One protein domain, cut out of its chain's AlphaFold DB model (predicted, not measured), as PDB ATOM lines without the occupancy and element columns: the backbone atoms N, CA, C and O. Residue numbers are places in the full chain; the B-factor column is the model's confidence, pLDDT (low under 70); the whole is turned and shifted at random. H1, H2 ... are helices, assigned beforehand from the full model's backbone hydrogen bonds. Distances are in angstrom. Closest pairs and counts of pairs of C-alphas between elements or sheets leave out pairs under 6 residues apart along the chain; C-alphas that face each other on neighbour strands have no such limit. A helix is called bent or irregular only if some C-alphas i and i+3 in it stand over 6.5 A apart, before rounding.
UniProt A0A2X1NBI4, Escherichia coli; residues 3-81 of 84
ATOM      1  N   ASN A   3     165.523 197.124 284.768       50.12
ATOM      2  CA  ASN A   3     164.562 196.653 283.752       50.12
ATOM      3  C   ASN A   3     163.893 195.299 284.065       50.12
ATOM      4  O   ASN A   3     162.783 195.060 283.600       50.12
ATOM      5  N   GLY A   4     164.547 194.415 284.830       52.53
ATOM      6  CA  GLY A   4     163.989 193.100 285.174       52.53
ATOM      7  C   GLY A   4     162.872 193.179 286.219       52.53
ATOM      8  O   GLY A   4     161.806 192.612 286.026       52.53
ATOM      9  N   ILE A   5     163.080 193.961 287.284       52.41
ATOM     10  CA  ILE A   5     162.185 193.989 288.453       52.41
ATOM     11  C   ILE A   5     160.807 194.560 288.086       52.41
ATOM     12  O   ILE A   5     159.783 194.041 288.520       52.41
ATOM     13  N   TYR A   6     160.768 195.591 287.239       54.56
ATOM     14  CA  TYR A   6     159.521 196.282 286.911       54.56
ATOM     15  C   TYR A   6     158.659 195.512 285.902       54.56
ATOM     16  O   TYR A   6     157.453 195.358 286.097       54.56
ATOM     17  N   GLY A   7     159.281 194.947 284.861       59.09
ATOM     18  CA  GLY A   7     158.588 194.070 283.913       59.09
ATOM     19  C   GLY A   7     157.982 192.844 284.601       59.09
ATOM     20  O   GLY A   7     156.881 192.422 284.245       59.09
ATOM     21  N   ASP A   8     158.663 192.312 285.614       64.75
ATOM     22  CA  ASP A   8     158.186 191.167 286.388       64.75
ATOM     23  C   ASP A   8     157.047 191.536 287.347       64.75
ATOM     24  O   ASP A   8     156.112 190.754 287.514       64.75
ATOM     25  N   GLU A   9     157.044 192.742 287.919       64.62
ATOM     26  CA  GLU A   9     155.945 193.213 288.768       64.62
ATOM     27  C   GLU A   9     154.652 193.452 287.973       64.62
ATOM     28  O   GLU A   9     153.563 193.074 288.416       64.62
ATOM     29  N   ILE A  10     154.769 194.002 286.763       65.00
ATOM     30  CA  ILE A  10     153.647 194.166 285.830       65.00
ATOM     31  C   ILE A  10     153.127 192.804 285.399       65.00
ATOM     32  O   ILE A  10     151.929 192.547 285.502       65.00
ATOM     33  N   ARG A  11     154.018 191.898 284.978       65.31
ATOM     34  CA  ARG A  11     153.643 190.522 284.634       65.31
ATOM     35  C   ARG A  11     152.962 189.821 285.804       65.31
ATOM     36  O   ARG A  11     151.948 189.172 285.599       65.31
ATOM     37  N   SER A  12     153.461 189.994 287.026       68.38
ATOM     38  CA  SER A  12     152.870 189.441 288.248       68.38
ATOM     39  C   SER A  12     151.482 190.021 288.537       68.38
ATOM     40  O   SER A  12     150.560 189.286 288.890       68.38
ATOM     41  N   ARG A  13     151.294 191.333 288.359       67.44
ATOM     42  CA  ARG A  13     149.985 191.996 288.470       67.44
ATOM     43  C   ARG A  13     149.004 191.493 287.412       67.44
ATOM     44  O   ARG A  13     147.892 191.114 287.767       67.44
ATOM     45  N   MET A  14     149.428 191.402 286.155       70.19
ATOM     46  CA  MET A  14     148.606 190.889 285.053       70.19
ATOM     47  C   MET A  14     148.281 189.399 285.228       70.19
ATOM     48  O   MET A  14     147.145 188.986 285.026       70.19
ATOM     49  N   ALA A  15     149.225 188.603 285.733       68.44
ATOM     50  CA  ALA A  15     149.000 187.205 286.090       68.44
ATOM     51  C   ALA A  15     148.011 187.035 287.255       68.44
ATOM     52  O   ALA A  15     147.442 185.962 287.414       68.44
ATOM     53  N   ARG A  16     147.761 188.056 288.083       71.62
ATOM     54  CA  ARG A  16     146.654 188.004 289.054       71.62
ATOM     55  C   ARG A  16     145.305 188.301 288.404       71.62
ATOM     56  O   ARG A  16     144.303 187.746 288.841       71.62
ATOM     57  N   LEU A  17     145.284 189.111 287.346       70.44
ATOM     58  CA  LEU A  17     144.063 189.443 286.606       70.44
ATOM     59  C   LEU A  17     143.530 188.276 285.767       70.44
ATOM     60  O   LEU A  17     142.341 188.252 285.483       70.44
ATOM     61  N   GLN A  18     144.356 187.272 285.441       66.88
ATOM     62  CA  GLN A  18     143.892 186.071 284.728       66.88
ATOM     63  C   GLN A  18     142.839 185.256 285.509       66.88
ATOM     64  O   GLN A  18     142.128 184.452 284.920       66.88
ATOM     65  N   TRP A  19     142.754 185.452 286.830       75.31
ATOM     66  CA  TRP A  19     141.790 184.783 287.713       75.31
ATOM     67  C   TRP A  19     140.504 185.590 287.917       75.31
ATOM     68  O   TRP A  19     139.617 185.158 288.649       75.31
ATOM     69  N   VAL A  20     140.418 186.783 287.323       81.12
ATOM     70  CA  VAL A  20     139.228 187.633 287.374       81.12
ATOM     71  C   VAL A  20     138.291 187.216 286.249       81.12
ATOM     72  O   VAL A  20     138.717 187.044 285.108       81.12
ATOM     73  N   GLU A  21     137.001 187.089 286.560       89.56
ATOM     74  CA  GLU A  21     135.983 186.757 285.566       89.56
ATOM     75  C   GLU A  21     136.014 187.766 284.401       89.56
ATOM     76  O   GLU A  21     135.952 188.979 284.650       89.56
ATOM     77  N   PRO A  22     136.052 187.322 283.128       90.50
ATOM     78  CA  PRO A  22     136.225 188.212 281.975       90.50
ATOM     79  C   PRO A  22     135.208 189.358 281.909       90.50
ATOM     80  O   PRO A  22     135.533 190.470 281.501       90.50
ATOM     81  N   ARG A  23     133.981 189.121 282.384       92.25
ATOM     82  CA  ARG A  23     132.939 190.150 282.480       92.25
ATOM     83  C   ARG A  23     133.280 191.252 283.487       92.25
ATOM     84  O   ARG A  23     133.007 192.418 283.224       92.25
ATOM     85  N   GLN A  24     133.844 190.900 284.642       90.88
ATOM     86  CA  GLN A  24     134.277 191.884 285.642       90.88
ATOM     87  C   GLN A  24     135.450 192.701 285.121       90.88
ATOM     88  O   GLN A  24     135.474 193.920 285.268       90.88
ATOM     89  N   LEU A  25     136.378 192.030 284.447       90.69
ATOM     90  CA  LEU A  25     137.518 192.683 283.832       90.69
ATOM     91  C   LEU A  25     137.085 193.650 282.721       90.69
ATOM     92  O   LEU A  25     137.603 194.758 282.651       90.69
ATOM     93  N   ALA A  26     136.077 193.288 281.921       92.94
ATOM     94  CA  ALA A  26     135.497 194.182 280.921       92.94
ATOM     95  C   ALA A  26     134.864 195.438 281.533       92.94
ATOM     96  O   ALA A  26     135.039 196.520 280.980       92.94
ATOM     97  N   MET A  27     134.180 195.324 282.678       92.88
ATOM     98  CA  MET A  27     133.637 196.494 283.382       92.88
ATOM     99  C   MET A  27     134.758 197.440 283.822       92.88
ATOM    100  O   MET A  27     134.713 198.616 283.484       92.88
ATOM    101  N   LEU A  28     135.798 196.912 284.475       90.00
ATOM    102  CA  LEU A  28     136.944 197.710 284.927       90.00
ATOM    103  C   LEU A  28     137.686 198.367 283.757       90.00
ATOM    104  O   LEU A  28     137.980 199.553 283.788       90.00
ATOM    105  N   ILE A  29     137.958 197.606 282.694       90.00
ATOM    106  CA  ILE A  29     138.646 198.119 281.505       90.00
ATOM    107  C   ILE A  29     137.796 199.184 280.808       90.00
ATOM    108  O   ILE A  29     138.345 200.165 280.320       90.00
ATOM    109  N   SER A  30     136.469 199.041 280.773       91.62
ATOM    110  CA  SER A  30     135.596 200.013 280.107       91.62
ATOM    111  C   SER A  30     135.625 201.415 280.730       91.62
ATOM    112  O   SER A  30     135.293 202.379 280.042       91.62
ATOM    113  N   GLU A  31     136.056 201.536 281.991       91.88
ATOM    114  CA  GLU A  31     136.209 202.813 282.702       91.88
ATOM    115  C   GLU A  31     137.516 203.543 282.344       91.88
ATOM    116  O   GLU A  31     137.658 204.736 282.606       91.88
ATOM    117  N   GLU A  32     138.462 202.851 281.708       91.00
ATOM    118  CA  GLU A  32     139.787 203.378 281.396       91.00
ATOM    119  C   GLU A  32     139.849 204.058 280.024       91.00
ATOM    120  O   GLU A  32     139.015 203.849 279.143       91.00
ATOM    121  N   HIS A  33     140.892 204.852 279.778       90.81
ATOM    122  CA  HIS A  33     141.115 205.435 278.453       90.81
ATOM    123  C   HIS A  33     141.442 204.363 277.398       90.81
ATOM    124  O   HIS A  33     142.207 203.440 277.668       90.81
ATOM    125  N   LEU A  34     140.967 204.534 276.154       89.94
ATOM    126  CA  LEU A  34     141.135 203.580 275.034       89.94
ATOM    127  C   LEU A  34     142.573 203.073 274.826       89.94
ATOM    128  O   LEU A  34     142.784 201.919 274.456       89.94
ATOM    129  N   GLN A  35     143.574 203.922 275.071       86.50
ATOM    130  CA  GLN A  35     144.977 203.518 274.992       86.50
ATOM    131  C   GLN A  35     145.341 202.497 276.076       86.50
ATOM    132  O   GLN A  35     146.027 201.522 275.788       86.50
ATOM    133  N   LEU A  36     144.871 202.705 277.305       87.62
ATOM    134  CA  LEU A  36     145.127 201.800 278.417       87.62
ATOM    135  C   LEU A  36     144.307 200.510 278.285       87.62
ATOM    136  O   LEU A  36     144.828 199.438 278.573       87.62
ATOM    137  N   GLN A  37     143.087 200.582 277.740       92.69
ATOM    138  CA  GLN A  37     142.300 199.392 277.386       92.69
ATOM    139  C   GLN A  37     143.057 198.474 276.414       92.69
ATOM    140  O   GLN A  37     143.149 197.265 276.631       92.69
ATOM    141  N   ALA A  38     143.662 199.057 275.372       91.50
ATOM    142  CA  ALA A  38     144.493 198.325 274.418       91.50
ATOM    143  C   ALA A  38     145.738 197.714 275.076       91.50
ATOM    144  O   ALA A  38     146.088 196.569 274.798       91.50
ATOM    145  N   VAL A  39     146.381 198.455 275.982       87.62
ATOM    146  CA  VAL A  39     147.528 197.959 276.750       87.62
ATOM    147  C   VAL A  39     147.120 196.769 277.620       87.62
ATOM    148  O   VAL A  39     147.771 195.732 277.547       87.62
ATOM    149  N   PHE A  40     146.025 196.858 278.381       87.75
ATOM    150  CA  PHE A  40     145.551 195.748 279.212       87.75
ATOM    151  C   PHE A  40     145.276 194.486 278.392       87.75
ATOM    152  O   PHE A  40     145.749 193.412 278.759       87.75
ATOM    153  N   LEU A  41     144.587 194.610 277.255       88.88
ATOM    154  CA  LEU A  41     144.306 193.468 276.381       88.88
ATOM    155  C   LEU A  41     145.567 192.865 275.749       88.88
ATOM    156  O   LEU A  41     145.605 191.657 275.523       88.88
ATOM    157  N   ALA A  42     146.611 193.660 275.507       87.31
ATOM    158  CA  ALA A  42     147.896 193.159 275.012       87.31
ATOM    159  C   ALA A  42     148.683 192.345 276.061       87.31
ATOM    160  O   ALA A  42     149.601 191.610 275.700       87.31
ATOM    161  N   PHE A  43     148.340 192.470 277.346       82.94
ATOM    162  CA  PHE A  43     148.991 191.752 278.447       82.94
ATOM    163  C   PHE A  43     148.210 190.531 278.960       82.94
ATOM    164  O   PHE A  43     148.736 189.776 279.780       82.94
ATOM    165  N   LEU A  44     146.970 190.340 278.515       85.31
ATOM    166  CA  LEU A  44     146.157 189.162 278.817       85.31
ATOM    167  C   LEU A  44     146.417 188.057 277.779       85.31
ATOM    168  O   LEU A  44     146.958 188.312 276.702       85.31
ATOM    169  N   THR A  45     146.048 186.811 278.098       86.50
ATOM    170  CA  THR A  45     146.128 185.726 277.105       86.50
ATOM    171  C   THR A  45     145.108 185.965 275.987       86.50
ATOM    172  O   THR A  45     144.069 186.579 276.247       86.50
ATOM    173  N   PRO A  46     145.344 185.470 274.758       88.12
ATOM    174  CA  PRO A  46     144.411 185.655 273.645       88.12
ATOM    175  C   PRO A  46     142.971 185.245 273.975       88.12
ATOM    176  O   PRO A  46     142.028 185.919 273.566       88.12
ATOM    177  N   GLU A  47     142.796 184.177 274.756       90.06
ATOM    178  CA  GLU A  47     141.493 183.654 275.164       90.06
ATOM    179  C   GLU A  47     140.758 184.628 276.091       90.06
ATOM    180  O   GLU A  47     139.590 184.949 275.855       90.06
ATOM    181  N   ILE A  48     141.443 185.139 277.121       90.25
ATOM    182  CA  ILE A  48     140.858 186.099 278.064       90.25
ATOM    183  C   ILE A  48     140.615 187.435 277.360       90.25
ATOM    184  O   ILE A  48     139.548 188.021 277.525       90.25
ATOM    185  N   SER A  49     141.549 187.894 276.524       91.69
ATOM    186  CA  SER A  49     141.395 189.126 275.745       91.69
ATOM    187  C   SER A  49     140.185 189.074 274.822       91.69
ATOM    188  O   SER A  49     139.409 190.027 274.786       91.69
ATOM    189  N   ALA A  50     139.982 187.963 274.109       93.25
ATOM    190  CA  ALA A  50     138.815 187.773 273.253       93.25
ATOM    191  C   ALA A  50     137.509 187.767 274.064       93.25
ATOM    192  O   ALA A  50     136.536 188.416 273.676       93.25
ATOM    193  N   ALA A  51     137.495 187.091 275.219       94.31
ATOM    194  CA  ALA A  51     136.337 187.072 276.107       94.31
ATOM    195  C   ALA A  51     136.003 188.476 276.637       94.31
ATOM    196  O   ALA A  51     134.851 188.897 276.568       94.31
ATOM    197  N   VAL A  52     136.998 189.236 277.099       94.06
ATOM    198  CA  VAL A  52     136.830 190.625 277.555       94.06
ATOM    199  C   VAL A  52     136.321 191.521 276.427       94.06
ATOM    200  O   VAL A  52     135.343 192.242 276.623       94.06
ATOM    201  N   LEU A  53     136.938 191.453 275.241       94.25
ATOM    202  CA  LEU A  53     136.525 192.217 274.060       94.25
ATOM    203  C   LEU A  53     135.053 191.977 273.721       94.25
ATOM    204  O   LEU A  53     134.348 192.937 273.424       94.25
ATOM    205  N   SER A  54     134.570 190.735 273.836       95.50
ATOM    206  CA  SER A  54     133.176 190.377 273.529       95.50
ATOM    207  C   SER A  54     132.128 191.083 274.403       95.50
ATOM    208  O   SER A  54     130.969 191.186 274.000       95.50
ATOM    209  N   TYR A  55     132.520 191.600 275.573       95.88
ATOM    210  CA  TYR A  55     131.644 192.368 276.465       95.88
ATOM    211  C   TYR A  55     131.656 193.880 276.195       95.88
ATOM    212  O   TYR A  55     130.826 194.599 276.751       95.88
ATOM    213  N   LEU A  56     132.581 194.376 275.370       92.88
ATOM    214  CA  LEU A  56     132.654 195.785 274.984       92.88
ATOM    215  C   LEU A  56     131.759 196.049 273.769       92.88
ATOM    216  O   LEU A  56     131.432 195.140 273.012       92.88
ATOM    217  N   ASN A  57     131.363 197.302 273.550       94.00
ATOM    218  CA  ASN A  57     130.608 197.650 272.346       94.00
ATOM    219  C   ASN A  57     131.500 197.593 271.086       94.00
ATOM    220  O   ASN A  57     132.710 197.797 271.161       94.00
ATOM    221  N   GLU A  58     130.898 197.352 269.919       92.44
ATOM    222  CA  GLU A  58     131.619 197.136 268.654       92.44
ATOM    223  C   GLU A  58     132.513 198.323 268.242       92.44
ATOM    224  O   GLU A  58     133.637 198.135 267.775       92.44
ATOM    225  N   SER A  59     132.060 199.561 268.472       93.38
ATOM    226  CA  SER A  59     132.854 200.760 268.168       93.38
ATOM    227  C   SER A  59     134.138 200.825 268.999       93.38
ATOM    228  O   SER A  59     135.186 201.209 268.483       93.38
ATOM    229  N   VAL A  60     134.063 200.452 270.277       93.31
ATOM    230  CA  VAL A  60     135.206 200.404 271.192       93.31
ATOM    231  C   VAL A  60     136.117 199.232 270.838       93.31
ATOM    232  O   VAL A  60     137.328 199.419 270.769       93.31
ATOM    233  N   GLN A  61     135.562 198.056 270.529       94.50
ATOM    234  CA  GLN A  61     136.348 196.896 270.090       94.50
ATOM    235  C   GLN A  61     137.233 197.229 268.880       94.50
ATOM    236  O   GLN A  61     138.434 196.961 268.910       94.50
ATOM    237  N   ASN A  62     136.666 197.861 267.846       93.81
ATOM    238  CA  ASN A  62     137.400 198.236 266.634       93.81
ATOM    239  C   ASN A  62     138.557 199.200 266.929       93.81
ATOM    240  O   ASN A  62     139.675 199.016 266.443       93.81
ATOM    241  N   GLU A  63     138.304 200.204 267.767       94.38
ATOM    242  CA  GLU A  63     139.306 201.199 268.144       94.38
ATOM    243  C   GLU A  63     140.433 200.588 268.991       94.38
ATOM    244  O   GLU A  63     141.611 200.892 268.785       94.38
ATOM    245  N   ILE A  64     140.098 199.680 269.911       93.12
ATOM    246  CA  ILE A  64     141.096 198.958 270.701       93.12
ATOM    247  C   ILE A  64     141.934 198.046 269.801       93.12
ATOM    248  O   ILE A  64     143.159 198.098 269.876       93.12
ATOM    249  N   LEU A  65     141.316 197.245 268.931       91.50
ATOM    250  CA  LEU A  65     142.041 196.339 268.031       91.50
ATOM    251  C   LEU A  65     143.019 197.099 267.129       91.50
ATOM    252  O   LEU A  65     144.166 196.680 266.971       91.50
ATOM    253  N   TYR A  66     142.611 198.257 266.607       91.44
ATOM    254  CA  TYR A  66     143.493 199.139 265.846       91.44
ATOM    255  C   TYR A  66     144.699 199.621 266.670       91.44
ATOM    256  O   TYR A  66     145.829 199.637 266.175       91.44
ATOM    257  N   ARG A  67     144.494 199.972 267.945       90.25
ATOM    258  CA  ARG A  67     145.571 200.386 268.861       90.25
ATOM    259  C   ARG A  67     146.495 199.235 269.244       90.25
ATOM    260  O   ARG A  67     147.705 199.439 269.278       90.25
ATOM    261  N   VAL A  68     145.952 198.038 269.471       88.38
ATOM    262  CA  VAL A  68     146.723 196.806 269.712       88.38
ATOM    263  C   VAL A  68     147.592 196.473 268.502       88.38
ATOM    264  O   VAL A  68     148.780 196.207 268.657       88.38
ATOM    265  N   ALA A  69     147.061 196.587 267.285       87.88
ATOM    266  CA  ALA A  69     147.845 196.391 266.066       87.88
ATOM    267  C   ALA A  69     148.975 197.428 265.904       87.88
ATOM    268  O   ALA A  69     150.001 197.145 265.289       87.88
ATOM    269  N   LYS A  70     148.805 198.630 266.469       85.38
ATOM    270  CA  LYS A  70     149.788 199.725 266.438       85.38
ATOM    271  C   LYS A  70     150.725 199.780 267.643       85.38
ATOM    272  O   LYS A  70     151.581 200.662 267.691       85.38
ATOM    273  N   LEU A  71     150.622 198.855 268.594       78.44
ATOM    274  CA  LEU A  71     151.363 198.880 269.865       78.44
ATOM    275  C   LEU A  71     152.879 198.577 269.734       78.44
ATOM    276  O   LEU A  71     153.549 198.401 270.747       78.44
ATOM    277  N   ASN A  72     153.431 198.594 268.511       56.09
ATOM    278  CA  ASN A  72     154.822 198.258 268.163       56.09
ATOM    279  C   ASN A  72     155.913 199.069 268.901       56.09
ATOM    280  O   ASN A  72     157.028 198.575 269.010       56.09
ATOM    281  N   ASP A  73     155.618 200.262 269.433       51.81
ATOM    282  CA  ASP A  73     156.626 201.150 270.060       51.81
ATOM    283  C   ASP A  73     156.397 201.443 271.556       51.81
ATOM    284  O   ASP A  73     157.261 201.988 272.253       51.81
ATOM    285  N   VAL A  74     155.218 201.114 272.084       50.72
ATOM    286  CA  VAL A  74     154.745 201.672 273.361       50.72
ATOM    287  C   VAL A  74     155.144 200.805 274.556       50.72
ATOM    288  O   VAL A  74     155.508 201.342 275.601       50.72
ATOM    289  N   THR A  75     155.185 199.480 274.419       50.94
ATOM    290  CA  THR A  75     155.398 198.578 275.567       50.94
ATOM    291  C   THR A  75     156.819 198.628 276.145       50.94
ATOM    292  O   THR A  75     157.013 198.223 277.284       50.94
ATOM    293  N   ALA A  76     157.807 199.154 275.417       47.28
ATOM    294  CA  ALA A  76     159.150 199.401 275.956       47.28
ATOM    295  C   ALA A  76     159.350 200.862 276.401       47.28
ATOM    296  O   ALA A  76     160.026 201.116 277.395       47.28
ATOM    297  N   THR A  77     158.727 201.818 275.703       46.84
ATOM    298  CA  THR A  77     159.011 203.253 275.870       46.84
ATOM    299  C   THR A  77     158.108 203.936 276.903       46.84
ATOM    300  O   THR A  77     158.546 204.850 277.597       46.84
ATOM    301  N   TRP A  78     156.852 203.501 277.071       51.44
ATOM    302  CA  TRP A  78     155.904 204.177 277.974       51.44
ATOM    303  C   TRP A  78     156.174 203.943 279.459       51.44
ATOM    304  O   TRP A  78     156.006 204.855 280.264       51.44
ATOM    305  N   TRP A  79     156.647 202.755 279.824       53.25
ATOM    306  CA  TRP A  79     156.991 202.440 281.213       53.25
ATOM    307  C   TRP A  79     158.202 203.238 281.714       53.25
ATOM    308  O   TRP A  79     158.338 203.436 282.914       53.25
ATOM    309  N   MET A  80     159.051 203.730 280.804       48.41
ATOM    310  CA  MET A  80     160.204 204.573 281.135       48.41
ATOM    311  C   MET A  80     159.828 206.036 281.434       48.41
ATOM    312  O   MET A  80     160.579 206.706 282.132       48.41
ATOM    313  N   ASN A  81     158.684 206.536 280.943       44.62
ATOM    314  CA  ASN A  81     158.295 207.953 281.071       44.62
ATOM    315  C   ASN A  81     157.333 208.252 282.235       44.62
ATOM    316  O   ASN A  81     157.058 209.415 282.507       44.62
TER     317      ASN A  81
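Overview. This is residues 3 to 81 of the 84 residues of a protein of Escherichia coli (UniProt A0A2X1NBI4). Look for H3 in the middle of a small helical body, with H5 packed across it and H2 and H4 round it. H1, the longest helix, and H6 reach from this body toward the same end of the longest axis. The printed part has 79 residues with six named helices, H1 to H6, and no named strand; its class is all helix. It is compact, with a radius of gyration of the C-alphas of 12.5 A and spans of 36 by 27 by 21 A.

Along the chain. Find C-alpha 3 at (164.562, 196.653, 283.752); from there H1 runs 21.9 A to residue 17. Next come H2, residues 22 to 30, and H3, residues 34 to 43. H4 takes residues 46 to 54, and H5 runs 16.4 A over residues 58 to 69. H6, residues 71 to 81, ends at C-alpha 81 at (158.295, 207.953, 281.071); it is irregular, with C-alphas 72 and 75 7.4 A apart.

Arrangement. Start at H3: it touches H5 at a steep tilt of 62 degrees, closest at the C-alphas of Ala 38 and Ile 64, 5.1 A. H2 and H3, a helical hairpin, only just touch, with 3 pairs of C-alphas within 8 A, closest at Ile 29 and Gln 37, 5.7 A. H2 touches H4, closest at the C-alphas of Pro 22 and Val 52, 5.1 A. H1 is close to H3 but not clearly touching, closest at the C-alphas of Met 14 and Phe 43, 6.7 A. H1 and H6 are near each other. Every O i to N i+4 pair is within hydrogen-bond range in H2, H3, H4 and H5, against 10 of 11 in H1 and 1 of 7 in H6, where 4 of 8 O i to N i+3 pairs are.

Size, cuts and confidence. The C-alphas of Gly 4 and Glu 58 are the farthest apart, 36.6 A. The printed part has no cut, and its links are tight. The model's pLDDT is under 70 at residues 3 to 13, 15, 18 and 72 to 81.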